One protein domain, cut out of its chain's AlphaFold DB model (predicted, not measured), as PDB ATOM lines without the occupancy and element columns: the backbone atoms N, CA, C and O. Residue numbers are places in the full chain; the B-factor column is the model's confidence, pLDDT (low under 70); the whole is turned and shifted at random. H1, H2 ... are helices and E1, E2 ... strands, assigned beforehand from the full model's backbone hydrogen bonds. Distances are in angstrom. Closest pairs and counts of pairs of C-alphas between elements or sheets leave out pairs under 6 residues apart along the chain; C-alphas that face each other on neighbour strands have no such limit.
ATOM      1  N   ALA A   4     168.950 165.469 151.632       63.44
ATOM      2  CA  ALA A   4     168.102 166.541 152.154       63.44
ATOM      3  C   ALA A   4     166.799 166.752 151.354       63.44
ATOM      4  O   ALA A   4     165.786 167.152 151.917       63.44
ATOM      5  N   GLU A   5     166.802 166.485 150.043       51.91
ATOM      6  CA  GLU A   5     165.585 166.533 149.223       51.91
ATOM      7  C   GLU A   5     164.690 165.314 149.475       51.91
ATOM      8  O   GLU A   5     163.472 165.458 149.493       51.91
ATOM      9  N   VAL A   6     165.276 164.136 149.714       55.94
ATOM     10  CA  VAL A   6     164.538 162.925 150.115       55.94
ATOM     11  C   VAL A   6     163.906 163.118 151.493       55.94
ATOM     12  O   VAL A   6     162.716 162.851 151.642       55.94
ATOM     13  N   ASP A   7     164.651 163.668 152.453       61.62
ATOM     14  CA  ASP A   7     164.151 163.986 153.793       61.62
ATOM     15  C   ASP A   7     163.024 165.030 153.733       61.62
ATOM     16  O   ASP A   7     161.981 164.850 154.352       61.62
ATOM     17  N   ALA A   8     163.164 166.076 152.911       61.59
ATOM     18  CA  ALA A   8     162.130 167.101 152.753       61.59
ATOM     19  C   ALA A   8     160.856 166.593 152.048       61.59
ATOM     20  O   ALA A   8     159.759 167.067 152.352       61.59
ATOM     21  N   VAL A   9     160.971 165.652 151.102       58.88
ATOM     22  CA  VAL A   9     159.806 164.986 150.489       58.88
ATOM     23  C   VAL A   9     159.142 164.044 151.492       58.88
ATOM     24  O   VAL A   9     157.919 164.055 151.603       58.88
ATOM     25  N   PHE A  10     159.925 163.289 152.261       61.62
ATOM     26  CA  PHE A  10     159.426 162.391 153.301       61.62
ATOM     27  C   PHE A  10     158.708 163.154 154.424       61.62
ATOM     28  O   PHE A  10     157.610 162.777 154.826       61.62
ATOM     29  N   ASP A  11     159.268 164.281 154.866       66.56
ATOM     30  CA  ASP A  11     158.691 165.123 155.917       66.56
ATOM     31  C   ASP A  11     157.412 165.847 155.482       66.56
ATOM     32  O   ASP A  11     156.554 166.127 156.316       66.56
ATOM     33  N   ARG A  12     157.248 166.133 154.185       66.75
ATOM     34  CA  ARG A  12     155.987 166.665 153.638       66.75
ATOM     35  C   ARG A  12     154.952 165.578 153.385       66.75
ATOM     36  O   ARG A  12     153.760 165.854 153.446       66.75
ATOM     37  N   ALA A  13     155.406 164.368 153.073       86.38
ATOM     38  CA  ALA A  13     154.532 163.253 152.765       86.38
ATOM     39  C   ALA A  13     153.997 162.561 154.020       86.38
ATOM     40  O   ALA A  13     152.999 161.872 153.907       86.38
ATOM     41  N   ILE A  14     154.620 162.706 155.195       92.19
ATOM     42  CA  ILE A  14     154.193 161.998 156.409       92.19
ATOM     43  C   ILE A  14     153.862 162.985 157.522       92.19
ATOM     44  O   ILE A  14     154.741 163.613 158.113       92.19
ATOM     45  N   VAL A  15     152.579 163.061 157.866       94.31
ATOM     46  CA  VAL A  15     152.063 163.910 158.940       94.31
ATOM     47  C   VAL A  15     151.734 163.046 160.151       94.31
ATOM     48  O   VAL A  15     150.782 162.270 160.132       94.31
ATOM     49  N   ALA A  16     152.513 163.185 161.225       96.00
ATOM     50  CA  ALA A  16     152.203 162.550 162.503       96.00
ATOM     51  C   ALA A  16     151.108 163.332 163.239       96.00
ATOM     52  O   ALA A  16     151.124 164.564 163.267       96.00
ATOM     53  N   ARG A  17     150.177 162.622 163.872       97.50
ATOM     54  CA  ARG A  17     149.141 163.184 164.745       97.50
ATOM     55  C   ARG A  17     149.014 162.347 166.009       97.50
ATOM     56  O   ARG A  17     149.423 161.189 166.042       97.50
ATOM     57  N   LEU A  18     148.440 162.950 167.046       98.25
ATOM     58  CA  LEU A  18     148.025 162.240 168.249       98.25
ATOM     59  C   LEU A  18     146.504 162.119 168.279       98.25
ATOM     60  O   LEU A  18     145.798 163.038 167.861       98.25
ATOM     61  N   ILE A  19     146.024 161.005 168.813       98.25
ATOM     62  CA  ILE A  19     144.613 160.755 169.098       98.25
ATOM     63  C   ILE A  19     144.423 160.487 170.589       98.25
ATOM     64  O   ILE A  19     145.331 159.977 171.246       98.25
ATOM     65  N   ASP A  20     143.240 160.788 171.118       98.12
ATOM     66  CA  ASP A  20     142.743 160.136 172.331       98.12
ATOM     67  C   ASP A  20     142.338 158.709 171.943       98.12
ATOM     68  O   ASP A  20     141.443 158.516 171.118       98.12
ATOM     69  N   LEU A  21     143.031 157.705 172.491       98.31
ATOM     70  CA  LEU A  21     142.877 156.322 172.033       98.31
ATOM     71  C   LEU A  21     141.460 155.794 172.288       98.31
ATOM     72  O   LEU A  21     140.910 155.069 171.468       98.31
ATOM     73  N   ARG A  22     140.841 156.202 173.399       97.12
ATOM     74  CA  ARG A  22     139.517 155.719 173.807       97.12
ATOM     75  C   ARG A  22     138.395 156.276 172.934       97.12
ATOM     76  O   ARG A  22     137.403 155.599 172.703       97.12
ATOM     77  N   THR A  23     138.501 157.534 172.518       97.44
ATOM     78  CA  THR A  23     137.442 158.228 171.766       97.44
ATOM     79  C   THR A  23     137.715 158.304 170.268       97.44
ATOM     80  O   THR A  23     136.818 158.661 169.498       97.44
ATOM     81  N   GLY A  24     138.953 158.028 169.857       97.62
ATOM     82  CA  GLY A  24     139.422 158.160 168.484       97.62
ATOM     83  C   GLY A  24     139.534 159.601 167.985       97.62
ATOM     84  O   GLY A  24     139.746 159.810 166.793       97.62
ATOM     85  N   ALA A  25     139.355 160.599 168.855       97.31
ATOM     86  CA  ALA A  25     139.408 162.003 168.467       97.31
ATOM     87  C   ALA A  25     140.854 162.451 168.227       97.31
ATOM     88  O   ALA A  25     141.744 162.137 169.021       97.31
ATOM     89  N   LEU A  26     141.077 163.233 167.168       96.75
ATOM     90  CA  LEU A  26     142.347 163.924 166.962       96.75
ATOM     91  C   LEU A  26     142.590 164.928 168.090       96.75
ATOM     92  O   LEU A  26     141.707 165.694 168.472       96.75
ATOM     93  N   LEU A  27     143.819 164.942 168.589       96.50
ATOM     94  CA  LEU A  27     144.277 165.928 169.551       96.50
ATOM     95  C   LEU A  27     144.877 167.131 168.823       96.50
ATOM     96  O   LEU A  27     145.463 167.011 167.738       96.50
ATOM     97  N   ASP A  28     144.738 168.290 169.459       93.38
ATOM     98  CA  ASP A  28     145.423 169.517 169.067       93.38
ATOM     99  C   ASP A  28     146.880 169.437 169.541       93.38
ATOM    100  O   ASP A  28     147.237 169.862 170.639       93.38
ATOM    101  N   ALA A  29     147.691 168.743 168.746       90.88
ATOM    102  CA  ALA A  29     149.121 168.585 168.947       90.88
ATOM    103  C   ALA A  29     149.838 168.918 167.640       90.88
ATOM    104  O   ALA A  29     149.417 168.486 166.560       90.88
ATOM    105  N   ASP A  30     150.940 169.656 167.752       92.38
ATOM    106  CA  ASP A  30     151.788 169.976 166.611       92.38
ATOM    107  C   ASP A  30     152.354 168.681 165.985       92.38
ATOM    108  O   ASP A  30     152.797 167.793 166.720       92.38
ATOM    109  N   PRO A  31     152.395 168.534 164.647       92.12
ATOM    110  CA  PRO A  31     152.907 167.318 164.017       92.12
ATOM    111  C   PRO A  31     154.347 166.953 164.401       92.12
ATOM    112  O   PRO A  31     154.687 165.770 164.469       92.12
ATOM    113  N   ALA A  32     155.214 167.931 164.690       91.62
ATOM    114  CA  ALA A  32     156.575 167.653 165.136       91.62
ATOM    115  C   ALA A  32     156.599 167.144 166.585       91.62
ATOM    116  O   ALA A  32     157.434 166.301 166.919       91.62
ATOM    117  N   GLU A  33     155.698 167.626 167.446       93.38
ATOM    118  CA  GLU A  33     155.461 167.038 168.771       93.38
ATOM    119  C   GLU A  33     154.929 165.610 168.639       93.38
ATOM    120  O   GLU A  33     155.524 164.687 169.198       93.38
ATOM    121  N   ALA A  34     153.878 165.414 167.839       95.50
ATOM    122  CA  ALA A  34     153.277 164.110 167.600       95.50
ATOM    123  C   ALA A  34     154.309 163.100 167.094       95.50
ATOM    124  O   ALA A  34     154.331 161.975 167.571       95.50
ATOM    125  N   ARG A  35     155.227 163.501 166.207       93.56
ATOM    126  CA  ARG A  35     156.308 162.640 165.697       93.56
ATOM    127  C   ARG A  35     157.322 162.224 166.765       93.56
ATOM    128  O   ARG A  35     157.911 161.155 166.651       93.56
ATOM    129  N   ARG A  36     157.553 163.059 167.781       94.88
ATOM    130  CA  ARG A  36     158.498 162.786 168.881       94.88
ATOM    131  C   ARG A  36     157.857 162.081 170.076       94.88
ATOM    132  O   ARG A  36     158.573 161.735 171.011       94.88
ATOM    133  N   PHE A  37     156.538 161.903 170.076       97.06
ATOM    134  CA  PHE A  37     155.838 161.235 171.165       97.06
ATOM    135  C   PHE A  37     156.322 159.786 171.321       97.06
ATOM    136  O   PHE A  37     156.375 159.028 170.357       97.06
ATOM    137  N   ASP A  38     156.677 159.395 172.545       97.19
ATOM    138  CA  ASP A  38     157.054 158.019 172.864       97.19
ATOM    139  C   ASP A  38     155.831 157.272 173.407       97.19
ATOM    140  O   ASP A  38     155.572 157.228 174.614       97.19
ATOM    141  N   GLN A  39     155.060 156.677 172.496       97.38
ATOM    142  CA  GLN A  39     153.873 155.899 172.853       97.38
ATOM    143  C   GLN A  39     154.208 154.691 173.740       97.38
ATOM    144  O   GLN A  39     153.412 154.313 174.603       97.38
ATOM    145  N   ARG A  40     155.396 154.096 173.574       96.19
ATOM    146  CA  ARG A  40     155.843 152.938 174.357       96.19
ATOM    147  C   ARG A  40     156.088 153.335 175.813       96.19
ATOM    148  O   ARG A  40     155.702 152.581 176.713       96.19
ATOM    149  N   ALA A  41     156.710 154.493 176.038       97.69
ATOM    150  CA  ALA A  41     156.888 155.081 177.360       97.69
ATOM    151  C   ALA A  41     155.542 155.485 177.973       97.69
ATOM    152  O   ALA A  41     155.254 155.065 179.092       97.69
ATOM    153  N   ALA A  42     154.683 156.181 177.219       97.69
ATOM    154  CA  ALA A  42     153.364 156.610 177.694       97.69
ATOM    155  C   ALA A  42     152.480 155.429 178.134       97.69
ATOM    156  O   ALA A  42     151.848 155.469 179.188       97.69
ATOM    157  N   ARG A  43     152.487 154.326 177.377       97.56
ATOM    158  CA  ARG A  43     151.787 153.082 177.740       97.56
ATOM    159  C   ARG A  43     152.342 152.451 179.027       97.56
ATOM    160  O   ARG A  43     151.605 151.813 179.779       97.56
ATOM    161  N   ASN A  44     153.647 152.569 179.265       96.81
ATOM    162  CA  ASN A  44     154.311 151.965 180.424       96.81
ATOM    163  C   ASN A  44     154.205 152.809 181.702       96.81
ATOM    164  O   ASN A  44     154.438 152.267 182.783       96.81
ATOM    165  N   ASP A  45     153.847 154.088 181.595       97.88
ATOM    166  CA  ASP A  45     153.644 154.985 182.731       97.88
ATOM    167  C   ASP A  45     152.176 154.950 183.203       97.88
ATOM    168  O   ASP A  45     151.276 155.304 182.434       97.88
ATOM    169  N   PRO A  46     151.891 154.550 184.459       97.44
ATOM    170  CA  PRO A  46     150.541 154.561 185.013       97.44
ATOM    171  C   PRO A  46     149.826 155.915 185.017       97.44
ATOM    172  O   PRO A  46     148.604 155.927 185.137       97.44
ATOM    173  N   ALA A  47     150.554 157.029 184.914       98.12
ATOM    174  CA  ALA A  47     149.980 158.370 184.858       98.12
ATOM    175  C   ALA A  47     149.415 158.743 183.476       98.12
ATOM    176  O   ALA A  47     148.629 159.683 183.388       98.12
ATOM    177  N   THR A  48     149.810 158.032 182.416       98.00
ATOM    178  CA  THR A  48     149.418 158.315 181.020       98.00
ATOM    179  C   THR A  48     148.848 157.090 180.308       98.00
ATOM    180  O   THR A  48     148.913 156.970 179.080       98.00
ATOM    181  N   SER A  49     148.366 156.119 181.082       98.44
ATOM    182  CA  SER A  49     147.806 154.882 180.560       98.44
ATOM    183  C   SER A  49     146.811 154.260 181.528       98.44
ATOM    184  O   SER A  49     146.877 154.456 182.745       98.44
ATOM    185  N   SER A  50     145.972 153.374 181.007       98.06
ATOM    186  CA  SER A  50     145.081 152.520 181.788       98.06
ATOM    187  C   SER A  50     145.418 151.041 181.604       98.06
ATOM    188  O   SER A  50     146.119 150.646 180.671       98.06
ATOM    189  N   ALA A  51     144.927 150.188 182.508       98.00
ATOM    190  CA  ALA A  51     144.965 148.746 182.276       98.00
ATOM    191  C   ALA A  51     144.126 148.406 181.033       98.00
ATOM    192  O   ALA A  51     143.030 148.943 180.865       98.00
ATOM    193  N   ALA A  52     144.646 147.528 180.176       97.75
ATOM    194  CA  ALA A  52     143.879 147.011 179.051       97.75
ATOM    195  C   ALA A  52     142.798 146.040 179.567       97.75
ATOM    196  O   ALA A  52     143.040 145.331 180.553       97.75
ATOM    197  N   PRO A  53     141.630 145.956 178.909       96.88
ATOM    198  CA  PRO A  53     140.678 144.875 179.144       96.88
ATOM    199  C   PRO A  53     141.322 143.501 178.928       96.88
ATOM    200  O   PRO A  53     142.353 143.383 178.260       96.88
ATOM    201  N   ALA A  54     140.708 142.449 179.473       97.06
ATOM    202  CA  ALA A  54     141.174 141.085 179.239       97.06
ATOM    203  C   ALA A  54     141.224 140.790 177.729       97.06
ATOM    204  O   ALA A  54     140.250 141.018 177.018       97.06
ATOM    205  N   ASN A  55     142.372 140.313 177.249       97.31
ATOM    206  CA  ASN A  55     142.614 140.037 175.838       97.31
ATOM    207  C   ASN A  55     143.651 138.925 175.672       97.31
ATOM    208  O   ASN A  55     144.520 138.731 176.524       97.31
ATOM    209  N   ASP A  56     143.602 138.262 174.521       96.00
ATOM    210  CA  ASP A  56     144.550 137.204 174.162       96.00
ATOM    211  C   ASP A  56     145.774 137.721 173.387       96.00
ATOM    212  O   ASP A  56     146.668 136.939 173.056       96.00
ATOM    213  N   ALA A  57     145.832 139.029 173.101       97.12
ATOM    214  CA  ALA A  57     146.933 139.697 172.402       97.12
ATOM    215  C   ALA A  57     148.147 139.975 173.308       97.12
ATOM    216  O   ALA A  57     149.217 140.357 172.831       97.12
ATOM    217  N   GLY A  58     147.998 139.804 174.625       96.75
ATOM    218  CA  GLY A  58     149.048 140.085 175.603       96.75
ATOM    219  C   GLY A  58     149.303 141.579 175.825       96.75
ATOM    220  O   GLY A  58     150.316 141.936 176.433       96.75
ATOM    221  N   VAL A  59     148.392 142.448 175.376       97.31
ATOM    222  CA  VAL A  59     148.436 143.887 175.650       97.31
ATOM    223  C   VAL A  59     147.988 144.110 177.090       97.31
ATOM    224  O   VAL A  59     146.886 143.737 177.476       97.31
ATOM    225  N   ARG A  60     148.856 144.682 177.927       97.25
ATOM    226  CA  ARG A  60     148.574 144.846 179.369       97.25
ATOM    227  C   ARG A  60     148.030 146.220 179.730       97.25
ATOM    228  O   ARG A  60     147.312 146.361 180.718       97.25
ATOM    229  N   ARG A  61     148.437 147.236 178.979       97.62
ATOM    230  CA  ARG A  61     148.107 148.637 179.217       97.62
ATOM    231  C   ARG A  61     147.874 149.323 177.886       97.62
ATOM    232  O   ARG A  61     148.493 148.941 176.896       97.62
ATOM    233  N   LEU A  62     147.018 150.330 177.901       98.25
ATOM    234  CA  LEU A  62     146.708 151.176 176.760       98.25
ATOM    235  C   LEU A  62     147.130 152.603 177.107       98.25
ATOM    236  O   LEU A  62     146.775 153.067 178.192       98.25
ATOM    237  N   PRO A  63     147.919 153.280 176.259       98.31
ATOM    238  CA  PRO A  63     148.228 154.682 176.488       98.31
ATOM    239  C   PRO A  63     146.956 155.518 176.303       98.31
ATOM    240  O   PRO A  63     146.131 155.210 175.446       98.31
ATOM    241  N   ASP A  64     146.812 156.602 177.061       98.31
ATOM    242  CA  ASP A  64     145.656 157.496 176.901       98.31
ATOM    243  C   ASP A  64     145.674 158.180 175.523       98.31
ATOM    244  O   ASP A  64     144.634 158.430 174.912       98.31
ATOM    245  N   ARG A  65     146.887 158.456 175.021       98.31
ATOM    246  CA  ARG A  65     147.145 159.050 173.709       98.31
ATOM    247  C   ARG A  65     147.926 158.090 172.823       98.31
ATOM    248  O   ARG A  65     148.892 157.486 173.284       98.31
ATOM    249  N   ALA A  66     147.570 158.014 171.548       98.19
ATOM    250  CA  ALA A  66     148.280 157.200 170.565       98.19
ATOM    251  C   ALA A  66     148.687 158.020 169.337       98.19
ATOM    252  O   ALA A  66     148.048 159.015 169.002       98.19
ATOM    253  N   GLN A  67     149.765 157.608 168.680       97.88
ATOM    254  CA  GLN A  67     150.235 158.160 167.420       97.88
ATOM    255  C   GLN A  67     149.512 157.515 166.251       97.88
ATOM    256  O   GLN A  67     149.301 156.305 166.214       97.88
ATOM    257  N   VAL A  68     149.226 158.337 165.254       98.19
ATOM    258  CA  VAL A  68     148.826 157.910 163.917       98.19
ATOM    259  C   VAL A  68     149.631 158.724 162.911       98.19
ATOM    260  O   VAL A  68     150.023 159.859 163.195       98.19
ATOM    261  N   PHE A  69     149.892 158.159 161.739       97.38
ATOM    262  CA  PHE A  69     150.610 158.857 160.677       97.38
ATOM    263  C   PHE A  69     149.763 158.869 159.413       97.38
ATOM    264  O   PHE A  69     149.230 157.840 159.005       97.38
ATOM    265  N   PHE A  70     149.661 160.029 158.783       96.69
ATOM    266  CA  PHE A  70     149.027 160.179 157.484       96.69
ATOM    267  C   PHE A  70     150.095 160.280 156.410       96.69
ATOM    268  O   PHE A  70     150.953 161.160 156.478       96.69
ATOM    269  N   ILE A  71     150.032 159.388 155.425       95.25
ATOM    270  CA  ILE A  71     150.800 159.526 154.194       95.25
ATOM    271  C   ILE A  71     149.969 160.377 153.238       95.25
ATOM    272  O   ILE A  71     148.856 159.999 152.882       95.25
ATOM    273  N   MET A  72     150.500 161.529 152.854       93.69
ATOM    274  CA  MET A  72     149.841 162.544 152.044       93.69
ATOM    275  C   MET A  72     150.220 162.391 150.570       93.69
ATOM    276  O   MET A  72     151.397 162.272 150.222       93.69
ATOM    277  N   GLN A  73     149.226 162.479 149.691       90.19
ATOM    278  CA  GLN A  73     149.400 162.658 148.254       90.19
ATOM    279  C   GLN A  73     148.786 164.004 147.855       90.19
ATOM    280  O   GLN A  73     147.586 164.122 147.605       90.19
ATOM    281  N   GLY A  74     149.625 165.042 147.820       88.50
ATOM    282  CA  GLY A  74     149.142 166.422 147.755       88.50
ATOM    283  C   GLY A  74     148.437 166.790 149.060       88.50
ATOM    284  O   GLY A  74     148.993 166.570 150.132       88.50
ATOM    285  N   ASP A  75     147.210 167.298 148.962       87.69
ATOM    286  CA  ASP A  75     146.404 167.700 150.124       87.69
ATOM    287  C   ASP A  75     145.502 166.570 150.659       87.69
ATOM    288  O   ASP A  75     144.767 166.760 151.625       87.69
ATOM    289  N   ALA A  76     145.538 165.389 150.033       91.25
ATOM    290  CA  ALA A  76     144.726 164.238 150.413       91.25
ATOM    291  C   ALA A  76     145.549 163.196 151.179       91.25
ATOM    292  O   ALA A  76     146.717 162.962 150.872       91.25
ATOM    293  N   VAL A  77     144.916 162.528 152.142       94.62
ATOM    294  CA  VAL A  77     145.488 161.347 152.798       94.62
ATOM    295  C   VAL A  77     145.405 160.161 151.828       94.62
ATOM    296  O   VAL A  77     144.306 159.752 151.464       94.62
ATOM    297  N   ASP A  78     146.550 159.611 151.413       95.31
ATOM    298  CA  ASP A  78     146.646 158.347 150.657       95.31
ATOM    299  C   ASP A  78     146.686 157.132 151.593       95.31
ATOM    300  O   ASP A  78     146.173 156.071 151.242       95.31
ATOM    301  N   GLN A  79     147.283 157.254 152.785       97.12
ATOM    302  CA  GLN A  79     147.339 156.140 153.739       97.12
ATOM    303  C   GLN A  79     147.236 156.600 155.187       97.12
ATOM    304  O   GLN A  79     147.762 157.649 155.563       97.12
ATOM    305  N   VAL A  80     146.609 155.761 156.005       98.19
ATOM    306  CA  VAL A  80     146.553 155.891 157.461       98.19
ATOM    307  C   VAL A  80     147.406 154.788 158.067       98.19
ATOM    308  O   VAL A  80     147.122 153.607 157.882       98.19
ATOM    309  N   VAL A  81     148.450 155.164 158.797       98.56
ATOM    310  CA  VAL A  81     149.393 154.231 159.412       98.56
ATOM    311  C   VAL A  81     149.235 154.262 160.925       98.56
ATOM    312  O   VAL A  81     149.292 155.330 161.541       98.56
ATOM    313  N   ILE A  82     149.073 153.085 161.525       98.69
ATOM    314  CA  ILE A  82     148.899 152.911 162.969       98.69
ATOM    315  C   ILE A  82     149.964 151.959 163.548       98.69
ATOM    316  O   ILE A  82     150.245 150.911 162.953       98.69
ATOM    317  N   PRO A  83     150.579 152.294 164.698       98.38
ATOM    318  CA  PRO A  83     151.412 151.365 165.454       98.38
ATOM    319  C   PRO A  83     150.579 150.216 166.030       98.38
ATOM    320  O   PRO A  83     149.574 150.460 166.696       98.38
ATOM    321  N   VAL A  84     151.031 148.976 165.844       98.56
ATOM    322  CA  VAL A  84     150.410 147.762 166.399       98.56
ATOM    323  C   VAL A  84     151.439 146.929 167.155       98.56
ATOM    324  O   VAL A  84     152.612 146.866 166.783       98.56
ATOM    325  N   GLU A  85     151.007 146.275 168.230       98.38
ATOM    326  CA  GLU A  85     151.896 145.457 169.057       98.38
ATOM    327  C   GLU A  85     151.186 144.309 169.775       98.38
ATOM    328  O   GLU A  85     150.021 144.407 170.148       98.38
ATOM    329  N   GLY A  86     151.903 143.231 170.063       98.31
ATOM    330  CA  GLY A  86     151.348 142.134 170.847       98.31
ATOM    331  C   GLY A  86     152.386 141.117 171.271       98.31
ATOM    332  O   GLY A  86     153.513 141.112 170.781       98.31
ATOM    333  N   LEU A  87     152.023 140.258 172.218       98.31
ATOM    334  CA  LEU A  87     152.913 139.218 172.718       98.31
ATOM    335  C   LEU A  87     153.004 138.060 171.714       98.31
ATOM    336  O   LEU A  87     152.042 137.316 171.538       98.31
ATOM    337  N   GLY A  88     154.173 137.906 171.088       97.62
ATOM    338  CA  GLY A  88     154.558 136.727 170.312       97.62
ATOM    339  C   GLY A  88     154.975 135.551 171.199       97.62
ATOM    340  O   GLY A  88     154.661 135.499 172.388       97.62
ATOM    341  N   MET A  89     155.720 134.595 170.638       96.50
ATOM    342  CA  MET A  89     156.196 133.435 171.395       96.50
ATOM    343  C   MET A  89     157.296 133.806 172.398       96.50
ATOM    344  O   MET A  89     157.272 133.344 173.538       96.50
ATOM    345  N   TRP A  90     158.258 134.633 171.983       96.12
ATOM    346  CA  TRP A  90     159.462 134.938 172.768       96.12
ATOM    347  C   TRP A  90     159.529 136.384 173.267       96.12
ATOM    348  O   TRP A  90     160.437 136.754 174.017       96.12
ATOM    349  N   GLY A  91     158.575 137.223 172.873       96.56
ATOM    350  CA  GLY A  91     158.491 138.607 173.315       96.56
ATOM    351  C   GLY A  91     157.462 139.409 172.535       96.56
ATOM    352  O   GLY A  91     156.763 138.881 171.675       96.56
ATOM    353  N   THR A  92     157.369 140.696 172.852       97.75
ATOM    354  CA  THR A  92     156.490 141.610 172.122       97.75
ATOM    355  C   THR A  92     156.987 141.800 170.691       97.75
ATOM    356  O   THR A  92     158.181 141.993 170.459       97.75
ATOM    357  N   ILE A  93     156.050 141.738 169.754       98.62
ATOM    358  CA  ILE A  93     156.202 142.096 168.350       98.62
ATOM    359  C   ILE A  93     155.656 143.514 168.203       98.62
ATOM    360  O   ILE A  93     154.562 143.788 168.691       98.62
ATOM    361  N   TYR A  94     156.406 144.390 167.541       98.56
ATOM    362  CA  TYR A  94     156.015 145.765 167.256       98.56
ATOM    363  C   TYR A  94     156.068 146.028 165.757       98.56
ATOM    364  O   TYR A  94     157.040 145.662 165.084       98.56
ATOM    365  N   GLY A  95     155.038 146.685 165.238       98.31
ATOM    366  CA  GLY A  95     154.922 146.976 163.822       98.31
ATOM    367  C   GLY A  95     154.048 148.175 163.506       98.31
ATOM    368  O   GLY A  95     153.501 148.832 164.390       98.31
ATOM    369  N   PHE A  96     153.924 148.432 162.211       98.69
ATOM    370  CA  PHE A  96     153.026 149.430 161.649       98.69
ATOM    371  C   PHE A  96     152.112 148.771 160.628       98.69
ATOM    372  O   PHE A  96     152.591 148.107 159.707       98.69
ATOM    373  N   LEU A  97     150.809 148.986 160.783       98.81
ATOM    374  CA  LEU A  97     149.810 148.657 159.775       98.81
ATOM    375  C   LEU A  97     149.493 149.921 158.980       98.81
ATOM    376  O   LEU A  97     149.149 150.942 159.570       98.81
ATOM    377  N   SER A  98     149.589 149.841 157.657       98.62
ATOM    378  CA  SER A  98     149.141 150.889 156.744       98.62
ATOM    379  C   SER A  98     147.811 150.498 156.112       98.62
ATOM    380  O   SER A  98     147.668 149.390 155.587       98.62
ATOM    381  N   LEU A  99     146.851 151.414 156.141       98.81
ATOM    382  CA  LEU A  99     145.524 151.284 155.555       98.81
ATOM    383  C   LEU A  99     145.338 152.319 154.444       98.81
ATOM    384  O   LEU A  99     145.902 153.409 154.493       98.81
ATOM    385  N   ALA A 100     144.533 151.983 153.442       98.31
ATOM    386  CA  ALA A 100     144.131 152.892 152.377       98.31
ATOM    387  C   ALA A 100     143.211 154.009 152.928       98.31
ATOM    388  O   ALA A 100     142.795 153.944 154.090       98.31
ATOM    389  N   PRO A 101     142.830 155.017 152.117       96.81
ATOM    390  CA  PRO A 101     141.980 156.123 152.574       96.81
ATOM    391  C   PRO A 101     140.565 155.694 152.982       96.81
ATOM    392  O   PRO A 101     139.820 156.480 153.549       96.81
ATOM    393  N   ASP A 102     140.175 154.452 152.689       96.94
ATOM    394  CA  ASP A 102     138.928 153.865 153.173       96.94
ATOM    395  C   ASP A 102     139.029 153.352 154.621       96.94
ATOM    396  O   ASP A 102     138.032 152.864 155.143       96.94
ATOM    397  N   ALA A 103     140.214 153.429 155.252       97.44
ATOM    398  CA  ALA A 103     140.531 152.877 156.572       97.44
ATOM    399  C   ALA A 103     139.969 151.457 156.775       97.44
ATOM    400  O   ALA A 103     139.442 151.118 157.838       97.44
ATOM    401  N   GLU A 104     140.068 150.658 155.710       97.81
ATOM    402  CA  GLU A 104     139.529 149.304 155.613       97.81
ATOM    403  C   GLU A 104     140.488 148.376 154.848       97.81
ATOM    404  O   GLU A 104     140.740 147.240 155.244       97.81
ATOM    405  N   THR A 105     141.051 148.847 153.736       98.69
ATOM    406  CA  THR A 105     141.966 148.053 152.909       98.69
ATOM    407  C   THR A 105     143.393 148.176 153.412       98.69
ATOM    408  O   THR A 105     143.932 149.277 153.491       98.69
ATOM    409  N   VAL A 106     144.060 147.055 153.664       98.81
ATOM    410  CA  VAL A 106     145.478 147.030 154.024       98.81
ATOM    411  C   VAL A 106     146.340 147.420 152.821       98.81
ATOM    412  O   VAL A 106     146.247 146.827 151.746       98.81
ATOM    413  N   ARG A 107     147.198 148.423 153.009       98.38
ATOM    414  CA  ARG A 107     148.237 148.858 152.057       98.38
ATOM    415  C   ARG A 107     149.587 148.225 152.348       98.38
ATOM    416  O   ARG A 107     150.394 148.061 151.444       98.38
ATOM    417  N   GLY A 108     149.836 147.873 153.602       97.31
ATOM    418  CA  GLY A 108     151.078 147.231 153.988       97.31
ATOM    419  C   GLY A 108     151.146 146.951 155.476       97.31
ATOM    420  O   GLY A 108     150.388 147.496 156.277       97.31
ATOM    421  N   LEU A 109     152.094 146.099 155.828       98.50
ATOM    422  CA  LEU A 109     152.448 145.765 157.195       98.50
ATOM    423  C   LEU A 109     153.968 145.688 157.274       98.50
ATOM    424  O   LEU A 109     154.625 145.223 156.344       98.50
ATOM    425  N   THR A 110     154.535 146.131 158.386       98.06
ATOM    426  CA  THR A 110     155.951 145.919 158.678       98.06
ATOM    427  C   THR A 110     156.158 145.729 160.170       98.06
ATOM    428  O   THR A 110     155.421 146.298 160.976       98.06
ATOM    429  N   TYR A 111     157.172 144.950 160.540       98.25
ATOM    430  CA  TYR A 111     157.612 144.794 161.921       98.25
ATOM    431  C   TYR A 111     159.012 145.360 162.076       98.25
ATOM    432  O   TYR A 111     159.911 145.015 161.312       98.25
ATOM    433  N   TYR A 112     159.199 146.212 163.080       96.12
ATOM    434  CA  TYR A 112     160.484 146.864 163.339       96.12
ATOM    435  C   TYR A 112     161.198 146.310 164.579       96.12
ATOM    436  O   TYR A 112     162.397 146.516 164.737       96.12
ATOM    437  N   GLU A 113     160.491 145.592 165.458       98.06
ATOM    438  CA  GLU A 113     161.078 144.936 166.630       98.06
ATOM    439  C   GLU A 113     160.325 143.633 166.933       98.06
ATOM    440  O   GLU A 113     159.108 143.631 167.109       98.06
ATOM    441  N   HIS A 114     161.045 142.512 167.022       98.25
ATOM    442  CA  HIS A 114     160.531 141.241 167.535       98.25
ATOM    443  C   HIS A 114     161.676 140.362 168.056       98.25
ATOM    444  O   HIS A 114     162.854 140.640 167.831       98.25
ATOM    445  N   ARG A 115     161.328 139.277 168.758       97.38
ATOM    446  CA  ARG A 115     162.290 138.284 169.287       97.38
ATOM    447  C   ARG A 115     162.036 136.861 168.797       97.38
ATOM    448  O   ARG A 115     162.607 135.910 169.324       97.38
ATOM    449  N   GLU A 116     161.163 136.721 167.806       98.19
ATOM    450  CA  GLU A 116     160.797 135.421 167.257       98.19
ATOM    451  C   GLU A 116     161.996 134.704 166.614       98.19
ATOM    452  O   GLU A 116     162.921 135.338 166.108       98.19
ATOM    453  N   THR A 117     161.989 133.369 166.640       97.06
ATOM    454  CA  THR A 117     163.108 132.553 166.144       97.06
ATOM    455  C   THR A 117     163.274 132.707 164.623       97.06
ATOM    456  O   THR A 117     162.307 132.438 163.901       97.06
ATOM    457  N   PRO A 118     164.468 133.079 164.116       96.12
ATOM    458  CA  PRO A 118     164.742 133.137 162.676       96.12
ATOM    459  C   PRO A 118     164.438 131.808 161.969       96.12
ATOM    460  O   PRO A 118     164.739 130.745 162.512       96.12
ATOM    461  N   GLY A 119     163.831 131.855 160.779       93.81
ATOM    462  CA  GLY A 119     163.417 130.665 160.023       93.81
ATOM    463  C   GLY A 119     162.150 129.963 160.537       93.81
ATOM    464  O   GLY A 119     161.737 128.963 159.958       93.81
ATOM    465  N   LEU A 120     161.537 130.460 161.619       94.94
ATOM    466  CA  LEU A 120     160.226 130.028 162.117       94.94
ATOM    467  C   LEU A 120     159.318 131.256 162.271       94.94
ATOM    468  O   LEU A 120     158.847 131.813 161.287       94.94
ATOM    469  N   GLY A 121     159.091 131.715 163.506       95.56
ATOM    470  CA  GLY A 121     158.289 132.908 163.775       95.56
ATOM    471  C   GLY A 121     158.927 134.201 163.270       95.56
ATOM    472  O   GLY A 121     158.214 135.154 162.998       95.56
ATOM    473  N   GLY A 122     160.250 134.241 163.095       96.62
ATOM    474  CA  GLY A 122     160.943 135.396 162.520       96.62
ATOM    475  C   GLY A 122     160.552 135.691 161.068       96.62
ATOM    476  O   GLY A 122     160.725 136.818 160.618       96.62
ATOM    477  N   GLU A 123     159.952 134.726 160.360       97.69
ATOM    478  CA  GLU A 123     159.468 134.917 158.986       97.69
ATOM    479  C   GLU A 123     158.291 135.900 158.887       97.69
ATOM    480  O   GLU A 123     157.934 136.312 157.789       97.69
ATOM    481  N   ILE A 124     157.729 136.368 160.011       97.75
ATOM    482  CA  ILE A 124     156.786 137.497 159.998       97.75
ATOM    483  C   ILE A 124     157.406 138.780 159.426       97.75
ATOM    484  O   ILE A 124     156.676 139.654 158.976       97.75
ATOM    485  N   ALA A 125     158.738 138.907 159.446       97.44
ATOM    486  CA  ALA A 125     159.465 140.028 158.856       97.44
ATOM    487  C   ALA A 125     159.933 139.754 157.412       97.44
ATOM    488  O   ALA A 125     160.618 140.588 156.820       97.44
ATOM    489  N   ASN A 126     159.588 138.598 156.835       97.62
ATOM    490  CA  ASN A 126     159.941 138.258 155.462       97.62
ATOM    491  C   ASN A 126     159.175 139.170 154.478       97.62
ATOM    492  O   ASN A 126     157.940 139.191 154.526       97.62
ATOM    493  N   PRO A 127     159.860 139.894 153.569       97.81
ATOM    494  CA  PRO A 127     159.209 140.779 152.603       97.81
ATOM    495  C   PRO A 127     158.129 140.097 151.756       97.81
ATOM    496  O   PRO A 127     157.079 140.692 151.519       97.81
ATOM    497  N   ASP A 128     158.342 138.841 151.355       97.50
ATOM    498  CA  ASP A 128     157.386 138.098 150.529       97.50
ATOM    499  C   ASP A 128     156.106 137.773 151.299       97.50
ATOM    500  O   ASP A 128     155.018 137.771 150.722       97.50
ATOM    501  N   TRP A 129     156.227 137.511 152.603       98.00
ATOM    502  CA  TRP A 129     155.080 137.262 153.473       98.00
ATOM    503  C   TRP A 129     154.348 138.563 153.815       98.00
ATOM    504  O   TRP A 129     153.121 138.613 153.739       98.00
ATOM    505  N   LEU A 130     155.079 139.644 154.106       98.31
ATOM    506  CA  LEU A 130     154.500 140.972 154.335       98.31
ATOM    507  C   LEU A 130     153.715 141.474 153.112       98.31
ATOM    508  O   LEU A 130     152.624 142.018 153.270       98.31
ATOM    509  N   ALA A 131     154.195 141.208 151.893       97.88
ATOM    510  CA  ALA A 131     153.486 141.549 150.659       97.88
ATOM    511  C   ALA A 131     152.114 140.852 150.522       97.88
ATOM    512  O   ALA A 131     151.240 141.346 149.815       97.88
ATOM    513  N   ARG A 132     151.871 139.731 151.222       97.88
ATOM    514  CA  ARG A 132     150.572 139.021 151.196       97.88
ATOM    515  C   ARG A 132     149.458 139.734 151.962       97.88
ATOM    516  O   ARG A 132     148.298 139.317 151.858       97.88
ATOM    517  N   TRP A 133     149.800 140.772 152.722       98.62
ATOM    518  CA  TRP A 133     148.848 141.605 153.450       98.62
ATOM    519  C   TRP A 133     148.201 142.674 152.572       98.62
ATOM    520  O   TRP A 133     147.104 143.125 152.886       98.62
ATOM    521  N   GLU A 134     148.842 143.081 151.476       98.56
ATOM    522  CA  GLU A 134     148.303 144.124 150.607       98.56
ATOM    523  C   GLU A 134     146.962 143.696 149.986       98.56
ATOM    524  O   GLU A 134     146.786 142.573 149.507       98.56
ATOM    525  N   GLY A 135     145.983 144.600 150.022       98.50
ATOM    526  CA  GLY A 135     144.639 144.384 149.493       98.50
ATOM    527  C   GLY A 135     143.703 143.591 150.408       98.50
ATOM    528  O   GLY A 135     142.528 143.447 150.070       98.50
ATOM    529  N   ARG A 136     144.182 143.089 151.555       98.75
ATOM    530  CA  ARG A 136     143.330 142.446 152.567       98.75
ATOM    531  C   ARG A 136     142.391 143.465 153.215       98.75
ATOM    532  O   ARG A 136     142.661 144.665 153.205       98.75
ATOM    533  N   LYS A 137     141.287 142.980 153.770       98.62
ATOM    534  CA  LYS A 137     140.284 143.764 154.500       98.62
ATOM    535  C   LYS A 137     140.411 143.503 155.992       98.62
ATOM    536  O   LYS A 137     140.861 142.425 156.384       98.62
ATOM    537  N   ILE A 138     140.040 144.485 156.805       98.44
ATOM    538  CA  ILE A 138     140.132 144.378 158.262       98.44
ATOM    539  C   ILE A 138     138.815 143.940 158.904       98.44
ATOM    540  O   ILE A 138     138.861 143.217 159.903       98.44
ATOM    541  N   HIS A 139     137.673 144.301 158.312       98.38
ATOM    542  CA  HIS A 139     136.345 143.895 158.762       98.38
ATOM    543  C   HIS A 139     135.694 142.897 157.797       98.38
ATOM    544  O   HIS A 139     135.911 142.933 156.582       98.38
ATOM    545  N   ASP A 140     134.874 142.003 158.343       97.62
ATOM    546  CA  ASP A 140     133.993 141.136 157.567       97.62
ATOM    547  C   ASP A 140     132.740 141.871 157.052       97.62
ATOM    548  O   ASP A 140     132.578 143.083 157.200       97.62
ATOM    549  N   ALA A 141     131.844 141.119 156.406       95.25
ATOM    550  CA  ALA A 141     130.610 141.656 155.837       95.25
ATOM    551  C   ALA A 141     129.626 142.194 156.892       95.25
ATOM    552  O   ALA A 141     128.785 143.027 156.552       95.25
ATOM    553  N   ASP A 142     129.740 141.744 158.142       95.62
ATOM    554  CA  ASP A 142     128.919 142.197 159.266       95.62
ATOM    555  C   ASP A 142     129.557 143.401 159.987       95.62
ATOM    556  O   ASP A 142     128.969 143.967 160.910       95.62
ATOM    557  N   GLY A 143     130.745 143.832 159.545       94.19
ATOM    558  CA  GLY A 143     131.496 144.944 160.118       94.19
ATOM    559  C   GLY A 143     132.323 144.562 161.345       94.19
ATOM    560  O   GLY A 143     132.820 145.454 162.033       94.19
ATOM    561  N   ALA A 144     132.485 143.268 161.637       97.19
ATOM    562  CA  ALA A 144     133.319 142.800 162.735       97.19
ATOM    563  C   ALA A 144     134.780 142.680 162.291       97.19
ATOM    564  O   ALA A 144     135.075 142.266 161.171       97.19
ATOM    565  N   VAL A 145     135.714 143.028 163.178       98.19
ATOM    566  CA  VAL A 145     137.149 142.887 162.907       98.19
ATOM    567  C   VAL A 145     137.490 141.404 162.747       98.19
ATOM    568  O   VAL A 145     137.357 140.626 163.692       98.19
ATOM    569  N   ALA A 146     137.951 141.012 161.559       98.19
ATOM    570  CA  ALA A 146     138.068 139.603 161.182       98.19
ATOM    571  C   ALA A 146     139.362 139.242 160.438       98.19
ATOM    572  O   ALA A 146     139.576 138.068 160.132       98.19
ATOM    573  N   ILE A 147     140.252 140.208 160.177       98.62
ATOM    574  CA  ILE A 147     141.557 139.907 159.576       98.62
ATOM    575  C   ILE A 147     142.331 138.886 160.416       98.62
ATOM    576  O   ILE A 147     142.404 138.984 161.646       98.62
ATOM    577  N   ALA A 148     142.900 137.881 159.755       98.50
ATOM    578  CA  ALA A 148     143.581 136.788 160.425       98.50
ATOM    579  C   ALA A 148     144.662 136.148 159.556       98.50
ATOM    580  O   ALA A 148     144.550 136.026 158.340       98.50
ATOM    581  N   VAL A 149     145.698 135.633 160.206       98.25
ATOM    582  CA  VAL A 149     146.624 134.686 159.589       98.25
ATOM    583  C   VAL A 149     146.059 133.281 159.785       98.25
ATOM    584  O   VAL A 149     145.867 132.837 160.921       98.25
ATOM    585  N   ARG A 150     145.772 132.570 158.692       94.31
ATOM    586  CA  ARG A 150     145.205 131.214 158.748       94.31
ATOM    587  C   ARG A 150     146.287 130.151 158.659       94.31
ATOM    588  O   ARG A 150     147.393 130.386 158.194       94.31
ATOM    589  N   LYS A 151     145.956 128.922 159.053       91.00
ATOM    590  CA  LYS A 151     146.830 127.781 158.771       91.00
ATOM    591  C   LYS A 151     146.788 127.449 157.271       91.00
ATOM    592  O   LYS A 151     145.708 127.227 156.719       91.00
ATOM    593  N   GLY A 152     147.969 127.336 156.666       93.12
ATOM    594  CA  GLY A 152     148.132 127.066 155.235       93.12
ATOM    595  C   GLY A 152     147.962 128.319 154.378       93.12
ATOM    596  O   GLY A 152     148.014 129.433 154.889       93.12
ATOM    597  N   GLU A 153     147.767 128.117 153.079       95.12
ATOM    598  CA  GLU A 153     147.657 129.199 152.098       95.12
ATOM    599  C   GLU A 153     146.243 129.788 152.074       95.12
ATOM    600  O   GLU A 153     145.246 129.057 152.037       95.12
ATOM    601  N   ALA A 154     146.167 131.114 152.095       96.50
ATOM    602  CA  ALA A 154     144.976 131.897 151.831       96.50
ATOM    603  C   ALA A 154     144.766 132.077 150.322       96.50
ATOM    604  O   ALA A 154     145.694 131.997 149.516       96.50
ATOM    605  N   GLY A 155     143.519 132.332 149.930       96.75
ATOM    606  CA  GLY A 155     143.217 132.724 148.556       96.75
ATOM    607  C   GLY A 155     143.754 134.125 148.224       96.75
ATOM    608  O   GLY A 155     144.243 134.842 149.106       96.75
ATOM    609  N   PRO A 156     143.638 134.567 146.961       96.81
ATOM    610  CA  PRO A 156     143.911 135.958 146.612       96.81
ATOM    611  C   PRO A 156     142.926 136.900 147.339       96.81
ATOM    612  O   PRO A 156     141.783 136.496 147.580       96.81
ATOM    613  N   PRO A 157     143.311 138.154 147.662       97.19
ATOM    614  CA  PRO A 157     142.472 139.077 148.437       97.19
ATOM    615  C   PRO A 157     141.069 139.307 147.863       97.19
ATOM    616  O   PRO A 157     140.135 139.592 148.598       97.19
ATOM    617  N   GLN A 158     140.891 139.143 146.550       96.94
ATOM    618  CA  GLN A 158     139.601 139.320 145.880       96.94
ATOM    619  C   GLN A 158     138.577 138.243 146.263       96.94
ATOM    620  O   GLN A 158     137.378 138.504 146.227       96.94
ATOM    621  N   THR A 159     139.036 137.037 146.606       97.31
ATOM    622  CA  THR A 159     138.172 135.905 146.985       97.31
ATOM    623  C   THR A 159     138.327 135.497 148.446       97.31
ATOM    624  O   THR A 159     137.462 134.811 148.974       97.31
ATOM    625  N   ASP A 160     139.429 135.890 149.086       98.00
ATOM    626  CA  ASP A 160     139.733 135.603 150.488       98.00
ATOM    627  C   ASP A 160     140.283 136.863 151.190       98.00
ATOM    628  O   ASP A 160     141.454 136.923 151.565       98.00
ATOM    629  N   PRO A 161     139.483 137.936 151.316       98.19
ATOM    630  CA  PRO A 161     139.983 139.247 151.732       98.19
ATOM    631  C   PRO A 161     140.500 139.291 153.173       98.19
ATOM    632  O   PRO A 161     141.296 140.166 153.492       98.19
ATOM    633  N   LEU A 162     140.069 138.368 154.034       98.56
ATOM    634  CA  LEU A 162     140.322 138.418 155.478       98.56
ATOM    635  C   LEU A 162     141.515 137.570 155.917       98.56
ATOM    636  O   LEU A 162     141.997 137.738 157.035       98.56
ATOM    637  N   HIS A 163     141.997 136.660 155.068       98.56
ATOM    638  CA  HIS A 163     143.027 135.713 155.472       98.56
ATOM    639  C   HIS A 163     144.371 135.969 154.803       98.56
ATOM    640  O   HIS A 163     144.459 136.217 153.604       98.56
ATOM    641  N   VAL A 164     145.432 135.826 155.592       98.38
ATOM    642  CA  VAL A 164     146.827 135.818 155.139       98.38
ATOM    643  C   VAL A 164     147.425 134.428 155.343       98.38
ATOM    644  O   VAL A 164     147.040 133.704 156.268       98.38
ATOM    645  N   ASP A 165     148.362 134.063 154.469       97.88
ATOM    646  CA  ASP A 165     149.087 132.794 154.504       97.88
ATOM    647  C   ASP A 165     149.736 132.550 155.872       97.88
ATOM    648  O   ASP A 165     150.392 133.422 156.445       97.88
ATOM    649  N   GLY A 166     149.595 131.334 156.383       97.44
ATOM    650  CA  GLY A 166     150.295 130.895 157.582       97.44
ATOM    651  C   GLY A 166     151.780 130.650 157.344       97.44
ATOM    652  O   GLY A 166     152.221 130.358 156.236       97.44
ATOM    653  N   LEU A 167     152.545 130.673 158.431       96.88
ATOM    654  CA  LEU A 167     153.961 130.319 158.438       96.88
ATOM    655  C   LEU A 167     154.137 128.914 159.020       96.88
ATOM    656  O   LEU A 167     153.787 128.638 160.175       96.88
ATOM    657  N   SER A 168     154.661 128.000 158.203       94.44
ATOM    658  CA  SER A 168     154.895 126.608 158.597       94.44
ATOM    659  C   SER A 168     155.823 126.526 159.812       94.44
ATOM    660  O   SER A 168     156.894 127.117 159.831       94.44
ATOM    661  N   GLY A 169     155.409 125.786 160.845       94.62
ATOM    662  CA  GLY A 169     156.181 125.642 162.087       94.62
ATOM    663  C   GLY A 169     156.102 126.837 163.049       94.62
ATOM    664  O   GLY A 169     156.653 126.754 164.143       94.62
ATOM    665  N   ALA A 170     155.375 127.903 162.702       96.69
ATOM    666  CA  ALA A 170     155.289 129.138 163.485       96.69
ATOM    667  C   ALA A 170     153.866 129.455 163.981       96.69
ATOM    668  O   ALA A 170     153.490 130.617 164.128       96.69
ATOM    669  N   THR A 171     153.063 128.422 164.271       96.19
ATOM    670  CA  THR A 171     151.647 128.555 164.670       96.19
ATOM    671  C   THR A 171     151.430 129.524 165.839       96.19
ATOM    672  O   THR A 171     150.466 130.282 165.833       96.19
ATOM    673  N   VAL A 172     152.311 129.519 166.848       96.94
ATOM    674  CA  VAL A 172     152.190 130.411 168.017       96.94
ATOM    675  C   VAL A 172     152.338 131.872 167.598       96.94
ATOM    676  O   VAL A 172     151.489 132.692 167.941       96.94
ATOM    677  N   THR A 173     153.365 132.177 166.806       97.69
ATOM    678  CA  THR A 173     153.642 133.525 166.312       97.69
ATOM    679  C   THR A 173     152.520 134.041 165.418       97.69
ATOM    680  O   THR A 173     152.021 135.138 165.647       97.69
ATOM    681  N   ILE A 174     152.060 133.258 164.435       97.56
ATOM    682  CA  ILE A 174     150.991 133.720 163.532       97.56
ATOM    683  C   ILE A 174     149.654 133.899 164.255       97.56
ATOM    684  O   ILE A 174     148.914 134.832 163.961       97.56
ATOM    685  N   ASN A 175     149.369 133.065 165.261       98.25
ATOM    686  CA  ASN A 175     148.196 133.256 166.105       98.25
ATOM    687  C   ASN A 175     148.313 134.538 166.935       98.25
ATOM    688  O   ASN A 175     147.310 135.221 167.116       98.25
ATOM    689  N   ALA A 176     149.506 134.874 167.434       98.31
ATOM    690  CA  ALA A 176     149.735 136.146 168.111       98.31
ATOM    691  C   ALA A 176     149.478 137.332 167.173       98.31
ATOM    692  O   ALA A 176     148.774 138.256 167.574       98.31
ATOM    693  N   VAL A 177     149.956 137.261 165.922       98.50
ATOM    694  CA  VAL A 177     149.686 138.276 164.889       98.50
ATOM    695  C   VAL A 177     148.193 138.500 164.694       98.50
ATOM    696  O   VAL A 177     147.738 139.636 164.808       98.50
ATOM    697  N   THR A 178     147.413 137.436 164.490       98.75
ATOM    698  CA  THR A 178     145.948 137.540 164.396       98.75
ATOM    699  C   THR A 178     145.353 138.251 165.612       98.75
ATOM    700  O   THR A 178     144.606 139.212 165.462       98.75
ATOM    701  N   ARG A 179     145.713 137.817 166.826       98.62
ATOM    702  CA  ARG A 179     145.118 138.342 168.064       98.62
ATOM    703  C   ARG A 179     145.397 139.820 168.266       98.62
ATOM    704  O   ARG A 179     144.481 140.558 168.609       98.62
ATOM    705  N   PHE A 180     146.647 140.255 168.095       98.50
ATOM    706  CA  PHE A 180     146.957 141.662 168.317       98.50
ATOM    707  C   PHE A 180     146.440 142.546 167.196       98.50
ATOM    708  O   PHE A 180     146.044 143.673 167.470       98.50
ATOM    709  N   MET A 181     146.393 142.045 165.960       98.62
ATOM    710  CA  MET A 181     145.802 142.792 164.859       98.62
ATOM    711  C   MET A 181     144.321 143.046 165.145       98.62
ATOM    712  O   MET A 181     143.878 144.188 165.125       98.62
ATOM    713  N   GLN A 182     143.587 142.000 165.529       98.62
ATOM    714  CA  GLN A 182     142.179 142.120 165.895       98.62
ATOM    715  C   GLN A 182     141.978 143.043 167.100       98.62
ATOM    716  O   GLN A 182     141.144 143.937 167.046       98.62
ATOM    717  N   PHE A 183     142.793 142.908 168.149       98.69
ATOM    718  CA  PHE A 183     142.715 143.773 169.329       98.69
ATOM    719  C   PHE A 183     142.912 145.262 169.001       98.69
ATOM    720  O   PHE A 183     142.146 146.099 169.471       98.69
ATOM    721  N   TRP A 184     143.933 145.603 168.207       98.69
ATOM    722  CA  TRP A 184     144.230 147.001 167.877       98.69
ATOM    723  C   TRP A 184     143.258 147.608 166.869       98.69
ATOM    724  O   TRP A 184     143.176 148.830 166.796       98.69
ATOM    725  N   LEU A 185     142.535 146.798 166.100       98.62
ATOM    726  CA  LEU A 185     141.531 147.271 165.144       98.62
ATOM    727  C   LEU A 185     140.122 147.353 165.750       98.62
ATOM    728  O   LEU A 185     139.252 148.000 165.176       98.62
ATOM    729  N   ASP A 186     139.911 146.733 166.911       97.38
ATOM    730  CA  ASP A 186     138.644 146.731 167.646       97.38
ATOM    731  C   ASP A 186     138.440 148.018 168.485       97.38
ATOM    732  O   ASP A 186     139.294 148.911 168.526       97.38
ATOM    733  N   GLU A 187     137.303 148.115 169.183       96.81
ATOM    734  CA  GLU A 187     136.866 149.243 170.032       96.81
ATOM    735  C   GLU A 187     137.878 149.649 171.115       96.81
ATOM    736  O   GLU A 187     137.885 150.790 171.571       96.81
ATOM    737  N   ASN A 188     138.739 148.726 171.547       94.81
ATOM    738  CA  ASN A 188     139.747 148.997 172.576       94.81
ATOM    739  C   ASN A 188     141.029 149.637 172.019       94.81
ATOM    740  O   ASN A 188     141.839 150.151 172.791       94.81
ATOM    741  N   GLY A 189     141.241 149.543 170.706       98.00
ATOM    742  CA  GLY A 189     142.412 150.060 170.013       98.00
ATOM    743  C   GLY A 189     142.071 151.281 169.165       98.00
ATOM    744  O   GLY A 189     141.459 152.238 169.623       98.00
ATOM    745  N   TYR A 190     142.486 151.249 167.904       98.69
ATOM    746  CA  TYR A 190     142.252 152.307 166.926       98.69
ATOM    747  C   TYR A 190     140.868 152.233 166.271       98.69
ATOM    748  O   TYR A 190     140.556 153.113 165.473       98.69
ATOM    749  N   GLY A 191     140.026 151.243 166.590       98.19
ATOM    750  CA  GLY A 191     138.683 151.095 166.015       98.19
ATOM    751  C   GLY A 191     137.847 152.385 166.037       98.19
ATOM    752  O   GLY A 191     137.349 152.784 164.977       98.19
ATOM    753  N   PRO A 192     137.747 153.103 167.177       98.19
ATOM    754  CA  PRO A 192     137.047 154.384 167.244       98.19
ATOM    755  C   PRO A 192     137.645 155.432 166.299       98.19
ATOM    756  O   PRO A 192     136.913 156.097 165.575       98.19
ATOM    757  N   PHE A 193     138.975 155.555 166.245       98.56
ATOM    758  CA  PHE A 193     139.649 156.499 165.350       98.56
ATOM    759  C   PHE A 193     139.391 156.175 163.876       98.56
ATOM    760  O   PHE A 193     139.005 157.057 163.109       98.56
ATOM    761  N   LEU A 194     139.556 154.910 163.480       98.12
ATOM    762  CA  LEU A 194     139.365 154.472 162.098       98.12
ATOM    763  C   LEU A 194     137.921 154.690 161.638       98.12
ATOM    764  O   LEU A 194     137.698 155.115 160.508       98.12
ATOM    765  N   ARG A 195     136.935 154.468 162.516       96.94
ATOM    766  CA  ARG A 195     135.524 154.759 162.227       96.94
ATOM    767  C   ARG A 195     135.295 156.235 161.925       96.94
ATOM    768  O   ARG A 195     134.771 156.556 160.864       96.94
ATOM    769  N   ARG A 196     135.773 157.119 162.802       96.88
ATOM    770  CA  ARG A 196     135.644 158.575 162.635       96.88
ATOM    771  C   ARG A 196     136.354 159.079 161.388       96.88
ATOM    772  O   ARG A 196     135.850 159.969 160.709       96.88
ATOM    773  N   PHE A 197     137.506 158.487 161.069       96.12
ATOM    774  CA  PHE A 197     138.224 158.768 159.831       96.12
ATOM    775  C   PHE A 197     137.367 158.432 158.602       96.12
ATOM    776  O   PHE A 197     137.210 159.283 157.730       96.12
ATOM    777  N   ARG A 198     136.742 157.244 158.555       94.12
ATOM    778  CA  ARG A 198     135.838 156.854 157.450       94.12
ATOM    779  C   ARG A 198     134.609 157.745 157.334       94.12
ATOM    780  O   ARG A 198     134.148 158.008 156.228       94.12
ATOM    781  N   GLU A 199     134.071 158.183 158.464       93.19
ATOM    782  CA  GLU A 199     132.881 159.036 158.532       93.19
ATOM    783  C   GLU A 199     133.186 160.508 158.199       93.19
ATOM    784  O   GLU A 199     132.268 161.318 158.085       93.19
ATOM    785  N   GLY A 200     134.462 160.861 157.992       88.69
ATOM    786  CA  GLY A 200     134.884 162.223 157.666       88.69
ATOM    787  C   GLY A 200     134.816 163.188 158.853       88.69
ATOM    788  O   GLY A 200     134.852 164.397 158.656       88.69
TER     789      GLY A 200
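This is residues 4 to 200 of the 203 residues of the protein "NADH:ubiquinone reductase (Na(+)-transporting) subunit C" of Rhodobacterales bacterium CG18_big_fil_WC_8_21_14_2_50_71_9 (UniProt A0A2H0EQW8). A strongly twisted sheet of five strands makes the core, with the long helix H6 slanting over one face and the short helices H2 and H3 on the other. H4 and H5 sit beside the E7 edge, the small hairpin E2 and E3 sits beyond one end of E4, and residues 4 to 9 of H1 stick out from the body. The printed part has 197 residues, with seven named helices and seven named strands in the order H1 E1 H2 H3 E2 E3 E4 E5 E6 E7 H4 H5 H6 H7. The large sheet runs E1, E4, E5, E6, E7 and the small one E2, E3, both antiparallel; the class is mixed, helices and strands. The whole is compact, with a radius of gyration of the C-alphas of 16.4 A, and spans 45 by 41 by 39 A.

Begin at the sheet's inner strands: E4, residues 65 to 73, E5, residues 76 to 87, and E6, residues 92 to 99, form a meander with E7, residues 106 to 113, each the antiparallel neighbour of the one before. For E4 and E5, a hairpin, look at N 69 and O 81, 2.9 A apart; for the hairpin E5 and E6, at N 84 and O 95, 2.9 A; for the hairpin E6 and E7, at N 96 and O 110, 2.9 A. E1, residues 14 to 20, is the other edge strand, antiparallel to E4, with N 17 and O 68 at 2.8 A. H6, residues 171 to 185, lies over E5 and E6 at a height over the sheet of 8.2 A, slantwise to the strands at 50 degrees to E5 on the local plane; the closest C-alphas of H6 and E5 are those of Gly 86 and Phe 180, 5.1 A. On the opposite face H2, residues 31 to 36, lies over E1 at a height of 6.8 A, across the strands. H3, residues 39 to 44, is on the same face as H2, over none of the strands. The hairpin E2, residues 49 to 51, and E3, residues 61 to 63, has N 50 and O 62 at 2.9 A; E3 runs on into E4 at 55 degrees. H5, residues 127 to 133, stands at the sheet's level, as H7, residues 191 to 198, only just does, at a height of 3.7 A. H4, residues 121 to 125, only grazes the sheet with residues 122 to 125, and touches H6, which touches it with residues 171 to 174 alone; the closest C-alphas of H4 and H6 are those of Gly 121 and Thr 173, 5.3 A apart. H1, residues 4 to 13, is at the sheet's level and touches no helix. Each O i to N i+4 pair is within hydrogen-bond range in H1, H2, H3, H6 and H7; H4 has 0 of 1 and H5 1 of 3, against 2 of 2 and 3 of 4 O i to N i+3 pairs.

Find C-alpha 4, where H1 begins, at (168.102, 166.541, 152.154). E5, the longest strand, starts at C-alpha 76 at (144.726, 164.238, 150.413) and covers 34.5 A; E4 covers 25.8 A, E6 22.1 A, E7 20.2 A and E1 19.7 A. H6, the longest helix, covers 21.3 A, and H7 ends at C-alpha 198 at (135.838, 156.854, 157.450).

The two C-alphas farthest apart are those of Ala 4 and Asp 142, 46.7 A. The printed part has no cut. The one long link joins H5 to H6 through residues 134 to 170, with a short parallel pairing of residues 148 to 149 with 163 to 164. The mean pLDDT of the printed part is 95.2, and residues 4 to 12 are under 70.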